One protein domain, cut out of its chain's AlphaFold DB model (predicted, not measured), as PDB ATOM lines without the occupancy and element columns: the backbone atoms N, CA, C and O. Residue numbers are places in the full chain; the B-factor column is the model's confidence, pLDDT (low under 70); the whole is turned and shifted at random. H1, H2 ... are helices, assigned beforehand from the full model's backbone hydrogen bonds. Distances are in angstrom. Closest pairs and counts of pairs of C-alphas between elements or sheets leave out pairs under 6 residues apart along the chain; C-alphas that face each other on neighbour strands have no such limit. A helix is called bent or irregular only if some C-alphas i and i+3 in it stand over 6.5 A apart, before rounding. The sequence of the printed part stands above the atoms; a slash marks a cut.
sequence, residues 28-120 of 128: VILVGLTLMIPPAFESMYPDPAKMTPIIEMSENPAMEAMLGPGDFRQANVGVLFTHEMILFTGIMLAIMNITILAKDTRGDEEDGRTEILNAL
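What this domain is: This is residues 28 to 120 of the 128 residues of the protein "Putative ABC transporter membrane-spanning protein" of Staphylococcus nepalensis (UniProt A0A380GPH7). One long helix, H4, makes the long axis of an open, drawn-out rod; H1 runs back beside its first part, and the short helices H2 and H3 lie on the other side of that part from H1. Beyond the far end of H4, the short helices H5 and H6 carry the rod on as a tail, and residues 97 to 103, 107 to 112 and 115 to 120 stick out free. The printed part has 93 residues with six named helices, H1 to H6 in order along the chain, and no named strand; its class is all helix. It is extended, with a radius of gyration of the C-alphas of 20.1 A and spans of 66 by 27 by 17 A.

Where its parts are: H1 is residues 28 to 44, 24.8 A from first to last C-alpha, and begins at C-alpha 28 at (70.333, 72.204, 85.006). It is neither bent nor irregular, but only just: C-alphas 36 and 39 are 6.5 A apart. H2 is residues 52 to 58 and H3 is residues 61 to 67. H4, residues 77 to 104, is the longest helix, 38.9 A from C-alpha 77 at (80.120, 54.097, 74.174) to C-alpha 104, with a kink of 35 degrees near residue 84. H5 is residues 106 to 110, and H6 is residues 113 to 119, ending at C-alpha 119 at (75.166, 107.971, 87.099).

How they stand to each other: H1 and H4 touch, and their closest C-alphas, of Phe 41 and Val 77, are 6.6 A apart. They run opposite ways at a shallow tilt of 23 degrees. H2 and H4 are close but not clearly touching, with the C-alphas of Ile 55 and Leu 80 closest at 7.7 A. H3 touches H4 at residues 83 to 87 of H4 alone, at a steep tilt of 56 degrees, the same way; the closest C-alphas, of Leu 67 and Ile 86, are 6.3 A apart. H4 and H5 meet only through their link. H5 and H6 are close but not clearly touching, with the C-alphas of Asp 108 and Thr 114 closest at 6.1 A. H1 and H2 are apart, as are H4 and H6. In H2, H3, H5 and H6 every O i to N i+4 pair is within hydrogen-bond range; in H1 9 of 13 are, and in H4 22 of 24.

The domain as a whole: The C-alphas farthest apart are those of Ala 49 and Ala 119, 66.6 A. The printed part has no cut, and no link is long. The mean pLDDT of the printed part is 86.2; residues 48 to 49 are under 70.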
ATOM      1  N   VAL A  28      71.194  73.379  84.799       97.38
ATOM      2  CA  VAL A  28      70.333  72.204  85.006       97.38
ATOM      3  C   VAL A  28      69.944  71.560  83.675       97.38
ATOM      4  O   VAL A  28      70.007  70.340  83.563       97.38
ATOM      5  N   ILE A  29      69.592  72.352  82.660       95.81
ATOM      6  CA  ILE A  29      69.250  71.845  81.323       95.81
ATOM      7  C   ILE A  29      70.455  71.156  80.676       95.81
ATOM      8  O   ILE A  29      70.332  70.028  80.207       95.81
ATOM      9  N   LEU A  30      71.626  71.799  80.684       95.38
ATOM     10  CA  LEU A  30      72.855  71.253  80.104       95.38
ATOM     11  C   LEU A  30      73.275  69.952  80.789       95.38
ATOM     12  O   LEU A  30      73.551  68.961  80.113       95.38
ATOM     13  N   VAL A  31      73.290  69.935  82.123       95.31
ATOM     14  CA  VAL A  31      73.636  68.742  82.903       95.31
ATOM     15  C   VAL A  31      72.600  67.643  82.687       95.31
ATOM     16  O   VAL A  31      72.974  66.504  82.430       95.31
ATOM     17  N   GLY A  32      71.308  67.974  82.729       94.75
ATOM     18  CA  GLY A  32      70.227  67.013  82.518       94.75
ATOM     19  C   GLY A  32      70.299  66.346  81.145       94.75
ATOM     20  O   GLY A  32      70.248  65.121  81.060       94.75
ATOM     21  N   LEU A  33      70.496  67.132  80.082       91.94
ATOM     22  CA  LEU A  33      70.678  66.605  78.728       91.94
ATOM     23  C   LEU A  33      71.929  65.731  78.627       91.94
ATOM     24  O   LEU A  33      71.868  64.635  78.080       91.94
ATOM     25  N   THR A  34      73.043  66.178  79.207       92.25
ATOM     26  CA  THR A  34      74.310  65.434  79.175       92.25
ATOM     27  C   THR A  34      74.198  64.085  79.880       92.25
ATOM     28  O   THR A  34      74.726  63.096  79.386       92.25
ATOM     29  N   LEU A  35      73.487  64.017  81.009       92.38
ATOM     30  CA  LEU A  35      73.313  62.783  81.782       92.38
ATOM     31  C   LEU A  35      72.278  61.822  81.181       92.38
ATOM     32  O   LEU A  35      72.329  60.627  81.458       92.38
ATOM     33  N   MET A  36      71.347  62.318  80.364       90.94
ATOM     34  CA  MET A  36      70.307  61.491  79.740       90.94
ATOM     35  C   MET A  36      70.835  60.648  78.568       90.94
ATOM     36  O   MET A  36      70.258  59.614  78.238       90.94
ATOM     37  N   ILE A  37      71.924  61.080  77.935       88.19
ATOM     38  CA  ILE A  37      72.418  60.505  76.678       88.19
ATOM     39  C   ILE A  37      73.206  59.189  76.864       88.19
ATOM     40  O   ILE A  37      72.916  58.249  76.126       88.19
ATOM     41  N   PRO A  38      74.129  59.029  77.838       87.88
ATOM     42  CA  PRO A  38      74.860  57.776  78.035       87.88
ATOM     43  C   PRO A  38      73.974  56.524  78.171       87.88
ATOM     44  O   PRO A  38      74.196  55.577  77.416       87.88
ATOM     45  N   PRO A  39      72.928  56.494  79.028       88.62
ATOM     46  CA  PRO A  39      72.080  55.306  79.141       88.62
ATOM     47  C   PRO A  39      71.282  55.032  77.858       88.62
ATOM     48  O   PRO A  39      71.000  53.877  77.541       88.62
ATOM     49  N   ALA A  40      70.943  56.071  77.087       86.50
ATOM     50  CA  ALA A  40      70.307  55.894  75.786       86.50
ATOM     51  C   ALA A  40      71.259  55.195  74.801       86.50
ATOM     52  O   ALA A  40      70.862  54.224  74.155       86.50
ATOM     53  N   PHE A  41      72.526  55.614  74.749       83.06
ATOM     54  CA  PHE A  41      73.542  54.975  73.911       83.06
ATOM     55  C   PHE A  41      73.821  53.526  74.330       83.06
ATOM     56  O   PHE A  41      73.897  52.660  73.461       83.06
ATOM     57  N   GLU A  42      73.907  53.235  75.630       84.81
ATOM     58  CA  GLU A  42      74.061  51.860  76.128       84.81
ATOM     59  C   GLU A  42      72.880  50.965  75.724       84.81
ATOM     60  O   GLU A  42      73.072  49.817  75.326       84.81
ATOM     61  N   SER A  43      71.652  51.498  75.762       85.19
ATOM     62  CA  SER A  43      70.459  50.755  75.337       85.19
ATOM     63  C   SER A  43      70.403  50.505  73.824       85.19
ATOM     64  O   SER A  43      69.896  49.470  73.390       85.19
ATOM     65  N   MET A  44      70.929  51.434  73.016       81.44
ATOM     66  CA  MET A  44      70.965  51.328  71.553       81.44
ATOM     67  C   MET A  44      72.098  50.425  71.061       81.44
ATOM     68  O   MET A  44      71.919  49.702  70.079       81.44
ATOM     69  N   TYR A  45      73.239  50.433  71.754       80.56
ATOM     70  CA  TYR A  45      74.441  49.681  71.392       80.56
ATOM     71  C   TYR A  45      74.902  48.748  72.524       80.56
ATOM     72  O   TYR A  45      75.997  48.918  73.059       80.56
ATOM     73  N   PRO A  46      74.106  47.721  72.877       74.56
ATOM     74  CA  PRO A  46      74.480  46.769  73.924       74.56
ATOM     75  C   PRO A  46      75.635  45.841  73.512       74.56
ATOM     76  O   PRO A  46      76.252  45.218  74.371       74.56
ATOM     77  N   ASP A  47      75.924  45.733  72.211       76.81
ATOM     78  CA  ASP A  47      77.015  44.922  71.667       76.81
ATOM     79  C   ASP A  47      77.991  45.814  70.872       76.81
ATOM     80  O   ASP A  47      77.572  46.412  69.869       76.81
ATOM     81  N   PRO A  48      79.280  45.892  71.261       68.88
ATOM     82  CA  PRO A  48      80.301  46.655  70.543       68.88
ATOM     83  C   PRO A  48      80.427  46.276  69.063       68.88
ATOM     84  O   PRO A  48      80.729  47.131  68.232       68.88
ATOM     85  N   ALA A  49      80.132  45.023  68.699       69.06
ATOM     86  CA  ALA A  49      80.194  44.562  67.311       69.06
ATOM     87  C   ALA A  49      79.152  45.238  66.399       69.06
ATOM     88  O   ALA A  49      79.286  45.215  65.178       69.06
ATOM     89  N   LYS A  50      78.113  45.858  66.974       71.62
ATOM     90  CA  LYS A  50      77.080  46.596  66.230       71.62
ATOM     91  C   LYS A  50      77.381  48.091  66.105       71.62
ATOM     92  O   LYS A  50      76.601  48.806  65.481       71.62
ATOM     93  N   MET A  51      78.494  48.566  66.671       75.69
ATOM     94  CA  MET A  51      78.904  49.975  66.625       75.69
ATOM     95  C   MET A  51      79.706  50.329  65.361       75.69
ATOM     96  O   MET A  51      79.959  51.503  65.116       75.69
ATOM     97  N   THR A  52      80.074  49.355  64.524       77.44
ATOM     98  CA  THR A  52      80.856  49.593  63.297       77.44
ATOM     99  C   THR A  52      80.267  50.678  62.384       77.44
ATOM    100  O   THR A  52      81.015  51.578  62.012       77.44
ATOM    101  N   PRO A  53      78.949  50.703  62.087       78.69
ATOM    102  CA  PRO A  53      78.396  51.711  61.181       78.69
ATOM    103  C   PRO A  53      78.482  53.139  61.728       78.69
ATOM    104  O   PRO A  53      78.618  54.086  60.959       78.69
ATOM    105  N   ILE A  54      78.383  53.309  63.052       78.38
ATOM    106  CA  ILE A  54      78.452  54.642  63.657       78.38
ATOM    107  C   ILE A  54      79.897  55.124  63.773       78.38
ATOM    108  O   ILE A  54      80.153  56.297  63.545       78.38
ATOM    109  N   ILE A  55      80.850  54.215  64.005       79.81
ATOM    110  CA  ILE A  55      82.285  54.527  63.965       79.81
ATOM    111  C   ILE A  55      82.688  54.998  62.563       79.81
ATOM    112  O   ILE A  55      83.297  56.055  62.433       79.81
ATOM    113  N   GLU A  56      82.282  54.276  61.515       81.69
ATOM    114  CA  GLU A  56      82.557  54.670  60.124       81.69
ATOM    115  C   GLU A  56      81.952  56.040  59.777       81.69
ATOM    116  O   GLU A  56      82.561  56.837  59.063       81.69
ATOM    117  N   MET A  57      80.759  56.342  60.299       80.75
ATOM    118  CA  MET A  57      80.137  57.655  60.126       80.75
ATOM    119  C   MET A  57      80.921  58.758  60.852       80.75
ATOM    120  O   MET A  57      81.110  59.838  60.287       80.75
ATOM    121  N   SER A  58      81.384  58.500  62.076       79.06
ATOM    122  CA  SER A  58      82.136  59.465  62.885       79.06
ATOM    123  C   SER A  58      83.564  59.706  62.373       79.06
ATOM    124  O   SER A  58      84.098  60.792  62.586       79.06
ATOM    125  N   GLU A  59      84.162  58.754  61.649       80.81
ATOM    126  CA  GLU A  59      85.466  58.898  60.975       80.81
ATOM    127  C   GLU A  59      85.414  59.727  59.674       80.81
ATOM    128  O   GLU A  59      86.440  59.977  59.041       80.81
ATOM    129  N   ASN A  60      84.233  60.184  59.248       86.00
ATOM    130  CA  ASN A  60      84.099  61.014  58.053       86.00
ATOM    131  C   ASN A  60      84.887  62.342  58.200       86.00
ATOM    132  O   ASN A  60      84.715  63.031  59.209       86.00
ATOM    133  N   PRO A  61      85.648  62.788  57.176       84.06
ATOM    134  CA  PRO A  61      86.352  64.077  57.184       84.06
ATOM    135  C   PRO A  61      85.481  65.287  57.554       84.06
ATOM    136  O   PRO A  61      85.969  66.255  58.134       84.06
ATOM    137  N   ALA A  62      84.184  65.253  57.227       85.75
ATOM    138  CA  ALA A  62      83.244  66.295  57.633       85.75
ATOM    139  C   ALA A  62      83.017  66.310  59.155       85.75
ATOM    140  O   ALA A  62      82.986  67.379  59.761       85.75
ATOM    141  N   MET A  63      82.900  65.131  59.771       84.38
ATOM    142  CA  MET A  63      82.750  64.987  61.220       84.38
ATOM    143  C   MET A  63      84.045  65.363  61.936       84.38
ATOM    144  O   MET A  63      83.992  66.100  62.913       84.38
ATOM    145  N   GLU A  64      85.207  64.975  61.407       85.25
ATOM    146  CA  GLU A  64      86.508  65.394  61.942       85.25
ATOM    147  C   GLU A  64      86.698  66.920  61.884       85.25
ATOM    148  O   GLU A  64      87.179  67.525  62.840       85.25
ATOM    149  N   ALA A  65      86.252  67.577  60.808       85.12
ATOM    150  CA  ALA A  65      86.293  69.035  60.708       85.12
ATOM    151  C   ALA A  65      85.359  69.739  61.714       85.12
ATOM    152  O   ALA A  65      85.669  70.843  62.165       85.12
ATOM    153  N   MET A  66      84.219  69.129  62.055       84.56
ATOM    154  CA  MET A  66      83.218  69.711  62.959       84.56
ATOM    155  C   MET A  66      83.483  69.419  64.441       84.56
ATOM    156  O   MET A  66      83.260  70.286  65.284       84.56
ATOM    157  N   LEU A  67      83.925  68.204  64.758       84.94
ATOM    158  CA  LEU A  67      84.055  67.667  66.117       84.94
ATOM    159  C   LEU A  67      85.511  67.539  66.574       84.94
ATOM    160  O   LEU A  67      85.774  67.381  67.766       84.94
ATOM    161  N   GLY A  68      86.455  67.641  65.639       82.00
ATOM    162  CA  GLY A  68      87.866  67.366  65.860       82.00
ATOM    163  C   GLY A  68      88.233  65.892  65.631       82.00
ATOM    164  O   GLY A  68      87.360  65.047  65.394       82.00
ATOM    165  N   PRO A  69      89.540  65.574  65.703       81.12
ATOM    166  CA  PRO A  69      90.042  64.219  65.506       81.12
ATOM    167  C   PRO A  69      89.547  63.291  66.621       81.12
ATOM    168  O   PRO A  69      89.833  63.511  67.800       81.12
ATOM    169  N   GLY A  70      88.810  62.246  66.242       74.56
ATOM    170  CA  GLY A  70      88.396  61.164  67.133       74.56
ATOM    171  C   GLY A  70      89.347  59.973  67.026       74.56
ATOM    172  O   GLY A  70      89.686  59.549  65.924       74.56
ATOM    173  N   ASP A  71      89.788  59.418  68.158       76.94
ATOM    174  CA  ASP A  71      90.510  58.140  68.177       76.94
ATOM    175  C   ASP A  71      89.525  56.996  68.448       76.94
ATOM    176  O   ASP A  71      89.120  56.761  69.589       76.94
ATOM    177  N   PHE A  72      89.138  56.279  67.392       78.38
ATOM    178  CA  PHE A  72      88.190  55.164  67.465       78.38
ATOM    179  C   PHE A  72      88.865  53.783  67.522       78.38
ATOM    180  O   PHE A  72      88.186  52.759  67.448       78.38
ATOM    181  N   ARG A  73      90.193  53.708  67.727       71.44
ATOM    182  CA  ARG A  73      90.940  52.429  67.774       71.44
ATOM    183  C   ARG A  73      90.466  51.477  68.876       71.44
ATOM    184  O   ARG A  73      90.595  50.264  68.734       71.44
ATOM    185  N   GLN A  74      89.936  52.020  69.971       71.44
ATOM    186  CA  GLN A  74      89.249  51.280  71.037       71.44
ATOM    187  C   GLN A  74      87.857  51.881  71.263       71.44
ATOM    188  O   GLN A  74      87.540  52.363  72.352       71.44
ATOM    189  N   ALA A  75      87.044  51.908  70.204       71.50
ATOM    190  CA  ALA A  75      85.709  52.482  70.255       71.50
ATOM    191  C   ALA A  75      84.854  51.818  71.345       71.50
ATOM    192  O   ALA A  75      84.625  50.608  71.359       71.50
ATOM    193  N   ASN A  76      84.373  52.647  72.264       79.88
ATOM    194  CA  ASN A  76      83.383  52.292  73.265       79.88
ATOM    195  C   ASN A  76      82.306  53.384  73.298       79.88
ATOM    196  O   ASN A  76      82.456  54.449  72.690       79.88
ATOM    197  N   VAL A  77      81.221  53.133  74.030       80.62
ATOM    198  CA  VAL A  77      80.120  54.097  74.174       80.62
ATOM    199  C   VAL A  77      80.611  55.454  74.695       80.62
ATOM    200  O   VAL A  77      80.131  56.485  74.239       80.62
ATOM    201  N   GLY A  78      81.611  55.479  75.580       82.31
ATOM    202  CA  GLY A  78      82.184  56.713  76.123       82.31
ATOM    203  C   GLY A  78      82.970  57.550  75.106       82.31
ATOM    204  O   GLY A  78      82.873  58.778  75.124       82.31
ATOM    205  N   VAL A  79      83.716  56.912  74.201       84.19
ATOM    206  CA  VAL A  79      84.455  57.579  73.115       84.19
ATOM    207  C   VAL A  79      83.468  58.231  72.156       84.19
ATOM    208  O   VAL A  79      83.582  59.424  71.876       84.19
ATOM    209  N   LEU A  80      82.453  57.477  71.726       83.44
ATOM    210  CA  LEU A  80      81.426  57.985  70.822       83.44
ATOM    211  C   LEU A  80      80.601  59.103  71.470       83.44
ATOM    212  O   LEU A  80      80.369  60.140  70.856       83.44
ATOM    213  N   PHE A  81      80.226  58.927  72.740       86.75
ATOM    214  CA  PHE A  81      79.556  59.955  73.529       86.75
ATOM    215  C   PHE A  81      80.370  61.246  73.570       86.75
ATOM    216  O   PHE A  81      79.833  62.314  73.312       86.75
ATOM    217  N   THR A  82      81.666  61.163  73.872       85.38
ATOM    218  CA  THR A  82      82.516  62.354  73.981       85.38
ATOM    219  C   THR A  82      82.625  63.085  72.645       85.38
ATOM    220  O   THR A  82      82.529  64.311  72.622       85.38
ATOM    221  N   HIS A  83      82.786  62.344  71.546       86.19
ATOM    222  CA  HIS A  83      82.900  62.912  70.201       86.19
ATOM    223  C   HIS A  83      81.621  63.646  69.784       86.19
ATOM    224  O   HIS A  83      81.673  64.829  69.462       86.19
ATOM    225  N   GLU A  84      80.459  63.004  69.910       85.81
ATOM    226  CA  GLU A  84      79.170  63.599  69.529       85.81
ATOM    227  C   GLU A  84      78.745  64.743  70.461       85.81
ATOM    228  O   GLU A  84      78.191  65.764  70.032       85.81
ATOM    229  N   MET A  85      79.025  64.621  71.761       90.06
ATOM    230  CA  MET A  85      78.585  65.611  72.742       90.06
ATOM    231  C   MET A  85      79.250  66.969  72.582       90.06
ATOM    232  O   MET A  85      78.660  67.962  73.009       90.06
ATOM    233  N   ILE A  86      80.422  67.061  71.948       89.69
ATOM    234  CA  ILE A  86      81.055  68.352  71.650       89.69
ATOM    235  C   ILE A  86      80.122  69.224  70.797       89.69
ATOM    236  O   ILE A  86      79.912  70.393  71.129       89.69
ATOM    237  N   LEU A  87      79.489  68.665  69.759       88.69
ATOM    238  CA  LEU A  87      78.553  69.414  68.912       88.69
ATOM    239  C   LEU A  87      77.296  69.815  69.678       88.69
ATOM    240  O   LEU A  87      76.922  70.989  69.680       88.69
ATOM    241  N   PHE A  88      76.644  68.862  70.349       89.00
ATOM    242  CA  PHE A  88      75.387  69.134  71.050       89.00
ATOM    243  C   PHE A  88      75.566  70.140  72.189       89.00
ATOM    244  O   PHE A  88      74.777  71.080  72.320       89.00
ATOM    245  N   THR A  89      76.626  69.990  72.989       92.12
ATOM    246  CA  THR A  89      76.941  70.948  74.057       92.12
ATOM    247  C   THR A  89      77.361  72.299  73.488       92.12
ATOM    248  O   THR A  89      76.920  73.322  74.007       92.12
ATOM    249  N   GLY A  90      78.118  72.327  72.386       92.88
ATOM    250  CA  GLY A  90      78.502  73.553  71.689       92.88
ATOM    251  C   GLY A  90      77.297  74.356  71.195       92.88
ATOM    252  O   GLY A  90      77.206  75.555  71.463       92.88
ATOM    253  N   ILE A  91      76.325  73.699  70.553       93.12
ATOM    254  CA  ILE A  91      75.078  74.337  70.104       93.12
ATOM    255  C   ILE A  91      74.290  74.877  71.302       93.12
ATOM    256  O   ILE A  91      73.862  76.032  71.294       93.12
ATOM    257  N   MET A  92      74.117  74.075  72.356       95.12
ATOM    258  CA  MET A  92      73.381  74.510  73.546       95.12
ATOM    259  C   MET A  92      74.060  75.693  74.242       95.12
ATOM    260  O   MET A  92      73.386  76.646  74.634       95.12
ATOM    261  N   LEU A  93      75.392  75.683  74.339       95.50
ATOM    262  CA  LEU A  93      76.163  76.814  74.847       95.50
ATOM    263  C   LEU A  93      76.006  78.048  73.959       95.50
ATOM    264  O   LEU A  93      75.864  79.147  74.492       95.50
ATOM    265  N   ALA A  94      75.993  77.903  72.634       95.94
ATOM    266  CA  ALA A  94      75.773  79.025  71.723       95.94
ATOM    267  C   ALA A  94      74.394  79.669  71.946       95.94
ATOM    268  O   ALA A  94      74.298  80.890  72.090       95.94
ATOM    269  N   ILE A  95      73.337  78.855  72.068       96.25
ATOM    270  CA  ILE A  95      71.970  79.323  72.351       96.25
ATOM    271  C   ILE A  95      71.891  79.987  73.735       96.25
ATOM    272  O   ILE A  95      71.305  81.064  73.893       96.25
ATOM    273  N   MET A  96      72.509  79.384  74.751       95.44
ATOM    274  CA  MET A  96      72.592  79.973  76.088       95.44
ATOM    275  C   MET A  96      73.261  81.352  76.039       95.44
ATOM    276  O   MET A  96      72.723  82.324  76.569       95.44
ATOM    277  N   ASN A  97      74.420  81.454  75.387       95.44
ATOM    278  CA  ASN A  97      75.185  82.693  75.328       95.44
ATOM    279  C   ASN A  97      74.433  83.787  74.569       95.44
ATOM    280  O   ASN A  97      74.315  84.895  75.088       95.44
ATOM    281  N   ILE A  98      73.872  83.492  73.389       95.62
ATOM    282  CA  ILE A  98      73.173  84.512  72.593       95.62
ATOM    283  C   ILE A  98      71.933  85.050  73.318       95.62
ATOM    284  O   ILE A  98      71.682  86.253  73.300       95.62
ATOM    285  N   THR A  99      71.184  84.191  74.020       93.94
ATOM    286  CA  THR A  99      69.969  84.600  74.744       93.94
ATOM    287  C   THR A  99      70.273  85.411  76.003       93.94
ATOM    288  O   THR A  99      69.571  86.385  76.288       93.94
ATOM    289  N   ILE A 100      71.319  85.047  76.753       93.31
ATOM    290  CA  ILE A 100      71.772  85.818  77.918       93.31
ATOM    291  C   ILE A 100      72.333  87.166  77.461       93.31
ATOM    292  O   ILE A 100      71.878  88.207  77.936       93.31
ATOM    293  N   LEU A 101      73.249  87.157  76.488       92.69
ATOM    294  CA  LEU A 101      73.919  88.362  76.007       92.69
ATOM    295  C   LEU A 101      72.928  89.366  75.413       92.69
ATOM    296  O   LEU A 101      73.004  90.550  75.729       92.69
ATOM    297  N   ALA A 102      71.963  88.914  74.607       93.31
ATOM    298  CA  ALA A 102      70.948  89.797  74.037       93.31
ATOM    299  C   ALA A 102      70.099  90.483  75.122       93.31
ATOM    300  O   ALA A 102      69.742  91.654  74.987       93.31
ATOM    301  N   LYS A 103      69.788  89.782  76.221       90.06
ATOM    302  CA  LYS A 103      68.995  90.363  77.313       90.06
ATOM    303  C   LYS A 103      69.811  91.288  78.215       90.06
ATOM    304  O   LYS A 103      69.235  92.226  78.756       90.06
ATOM    305  N   ASP A 104      71.101  91.024  78.386       90.50
ATOM    306  CA  ASP A 104      71.972  91.817  79.262       90.50
ATOM    307  C   ASP A 104      72.654  92.996  78.562       90.50
ATOM    308  O   ASP A 104      73.179  93.867  79.244       90.50
ATOM    309  N   THR A 105      72.611  93.054  77.231       90.12
ATOM    310  CA  THR A 105      73.027  94.228  76.449       90.12
ATOM    311  C   THR A 105      71.802  95.057  76.061       90.12
ATOM    312  O   THR A 105      71.387  95.944  76.803       90.12
ATOM    313  N   ARG A 106      71.130  94.698  74.964       90.56
ATOM    314  CA  ARG A 106      69.966  95.414  74.427       90.56
ATOM    315  C   ARG A 106      68.840  95.567  75.447       90.56
ATOM    316  O   ARG A 106      68.229  96.624  75.548       90.56
ATOM    317  N   GLY A 107      68.571  94.520  76.224       89.94
ATOM    318  CA  GLY A 107      67.535  94.586  77.251       89.94
ATOM    319  C   GLY A 107      67.853  95.552  78.396       89.94
ATOM    320  O   GLY A 107      66.922  96.029  79.032       89.94
ATOM    321  N   ASP A 108      69.126  95.841  78.666       89.69
ATOM    322  CA  ASP A 108      69.525  96.811  79.691       89.69
ATOM    323  C   ASP A 108      69.515  98.249  79.182       89.69
ATOM    324  O   ASP A 108      69.211  99.157  79.959       89.69
ATOM    325  N   GLU A 109      69.774  98.441  77.890       89.44
ATOM    326  CA  GLU A 109      69.573  99.717  77.203       89.44
ATOM    327  C   GLU A 109      68.085 100.082  77.155       89.44
ATOM    328  O   GLU A 109      67.708 101.176  77.568       89.44
ATOM    329  N   GLU A 110      67.227  99.147  76.731       92.12
ATOM    330  CA  GLU A 110      65.770  99.343  76.678       92.12
ATOM    331  C   GLU A 110      65.168  99.604  78.074       92.12
ATOM    332  O   GLU A 110      64.265 100.426  78.213       92.12
ATOM    333  N   ASP A 111      65.698  98.957  79.121       91.62
ATOM    334  CA  ASP A 111      65.282  99.174  80.515       91.62
ATOM    335  C   ASP A 111      65.901 100.456  81.140       91.62
ATOM    336  O   ASP A 111      65.652 100.743  82.315       91.62
ATOM    337  N   GLY A 112      66.750 101.205  80.417       89.50
ATOM    338  CA  GLY A 112      67.435 102.414  80.905       89.50
ATOM    339  C   GLY A 112      68.458 102.168  82.027       89.50
ATOM    340  O   GLY A 112      68.906 103.097  82.704       89.50
ATOM    341  N   ARG A 113      68.849 100.911  82.274       89.06
ATOM    342  CA  ARG A 113      69.742 100.548  83.391       89.06
ATOM    343  C   ARG A 113      71.160 101.043  83.188       89.06
ATOM    344  O   ARG A 113      71.805 101.433  84.162       89.06
ATOM    345  N   THR A 114      71.632 101.040  81.947       88.25
ATOM    346  CA  THR A 114      72.975 101.507  81.595       88.25
ATOM    347  C   THR A 114      73.166 102.972  81.998       88.25
ATOM    348  O   THR A 114      74.208 103.336  82.543       88.25
ATOM    349  N   GLU A 115      72.132 103.807  81.849       89.56
ATOM    350  CA  GLU A 115      72.152 105.216  82.261       89.56
ATOM    351  C   GLU A 115      72.220 105.371  83.786       89.56
ATOM    352  O   GLU A 115      73.033 106.140  84.304       89.56
ATOM    353  N   ILE A 116      71.434 104.579  84.525       89.88
ATOM    354  CA  ILE A 116      71.433 104.586  85.997       89.88
ATOM    355  C   ILE A 116      72.789 104.129  86.550       89.88
ATOM    356  O   ILE A 116      73.311 104.726  87.493       89.88
ATOM    357  N   LEU A 117      73.383 103.079  85.972       88.06
ATOM    358  CA  LEU A 117      74.696 102.582  86.385       88.06
ATOM    359  C   LEU A 117      75.797 103.617  86.121       88.06
ATOM    360  O   LEU A 117      76.657 103.812  86.979       88.06
ATOM    361  N   ASN A 118      75.733 104.327  84.992       85.31
ATOM    362  CA  ASN A 118      76.678 105.393  84.653       85.31
ATOM    363  C   ASN A 118      76.527 106.658  85.516       85.31
ATOM    364  O   ASN A 118      77.490 107.410  85.655       85.31
ATOM    365  N   ALA A 119      75.364 106.885  86.135       89.25
ATOM    366  CA  ALA A 119      75.166 107.971  87.099       89.25
ATOM    367  C   ALA A 119      75.820 107.694  88.470       89.25
ATOM    368  O   ALA A 119      76.029 108.613  89.266       89.25
ATOM    369  N   LEU A 120      76.154 106.433  88.769       88.69
ATOM    370  CA  LEU A 120      76.865 106.050  89.989       88.69
ATOM    371  C   LEU A 120      78.373 106.320  89.853       88.69
ATOM    372  O   LEU A 120      78.910 106.347  88.748       88.69
TER     373      LEU A 120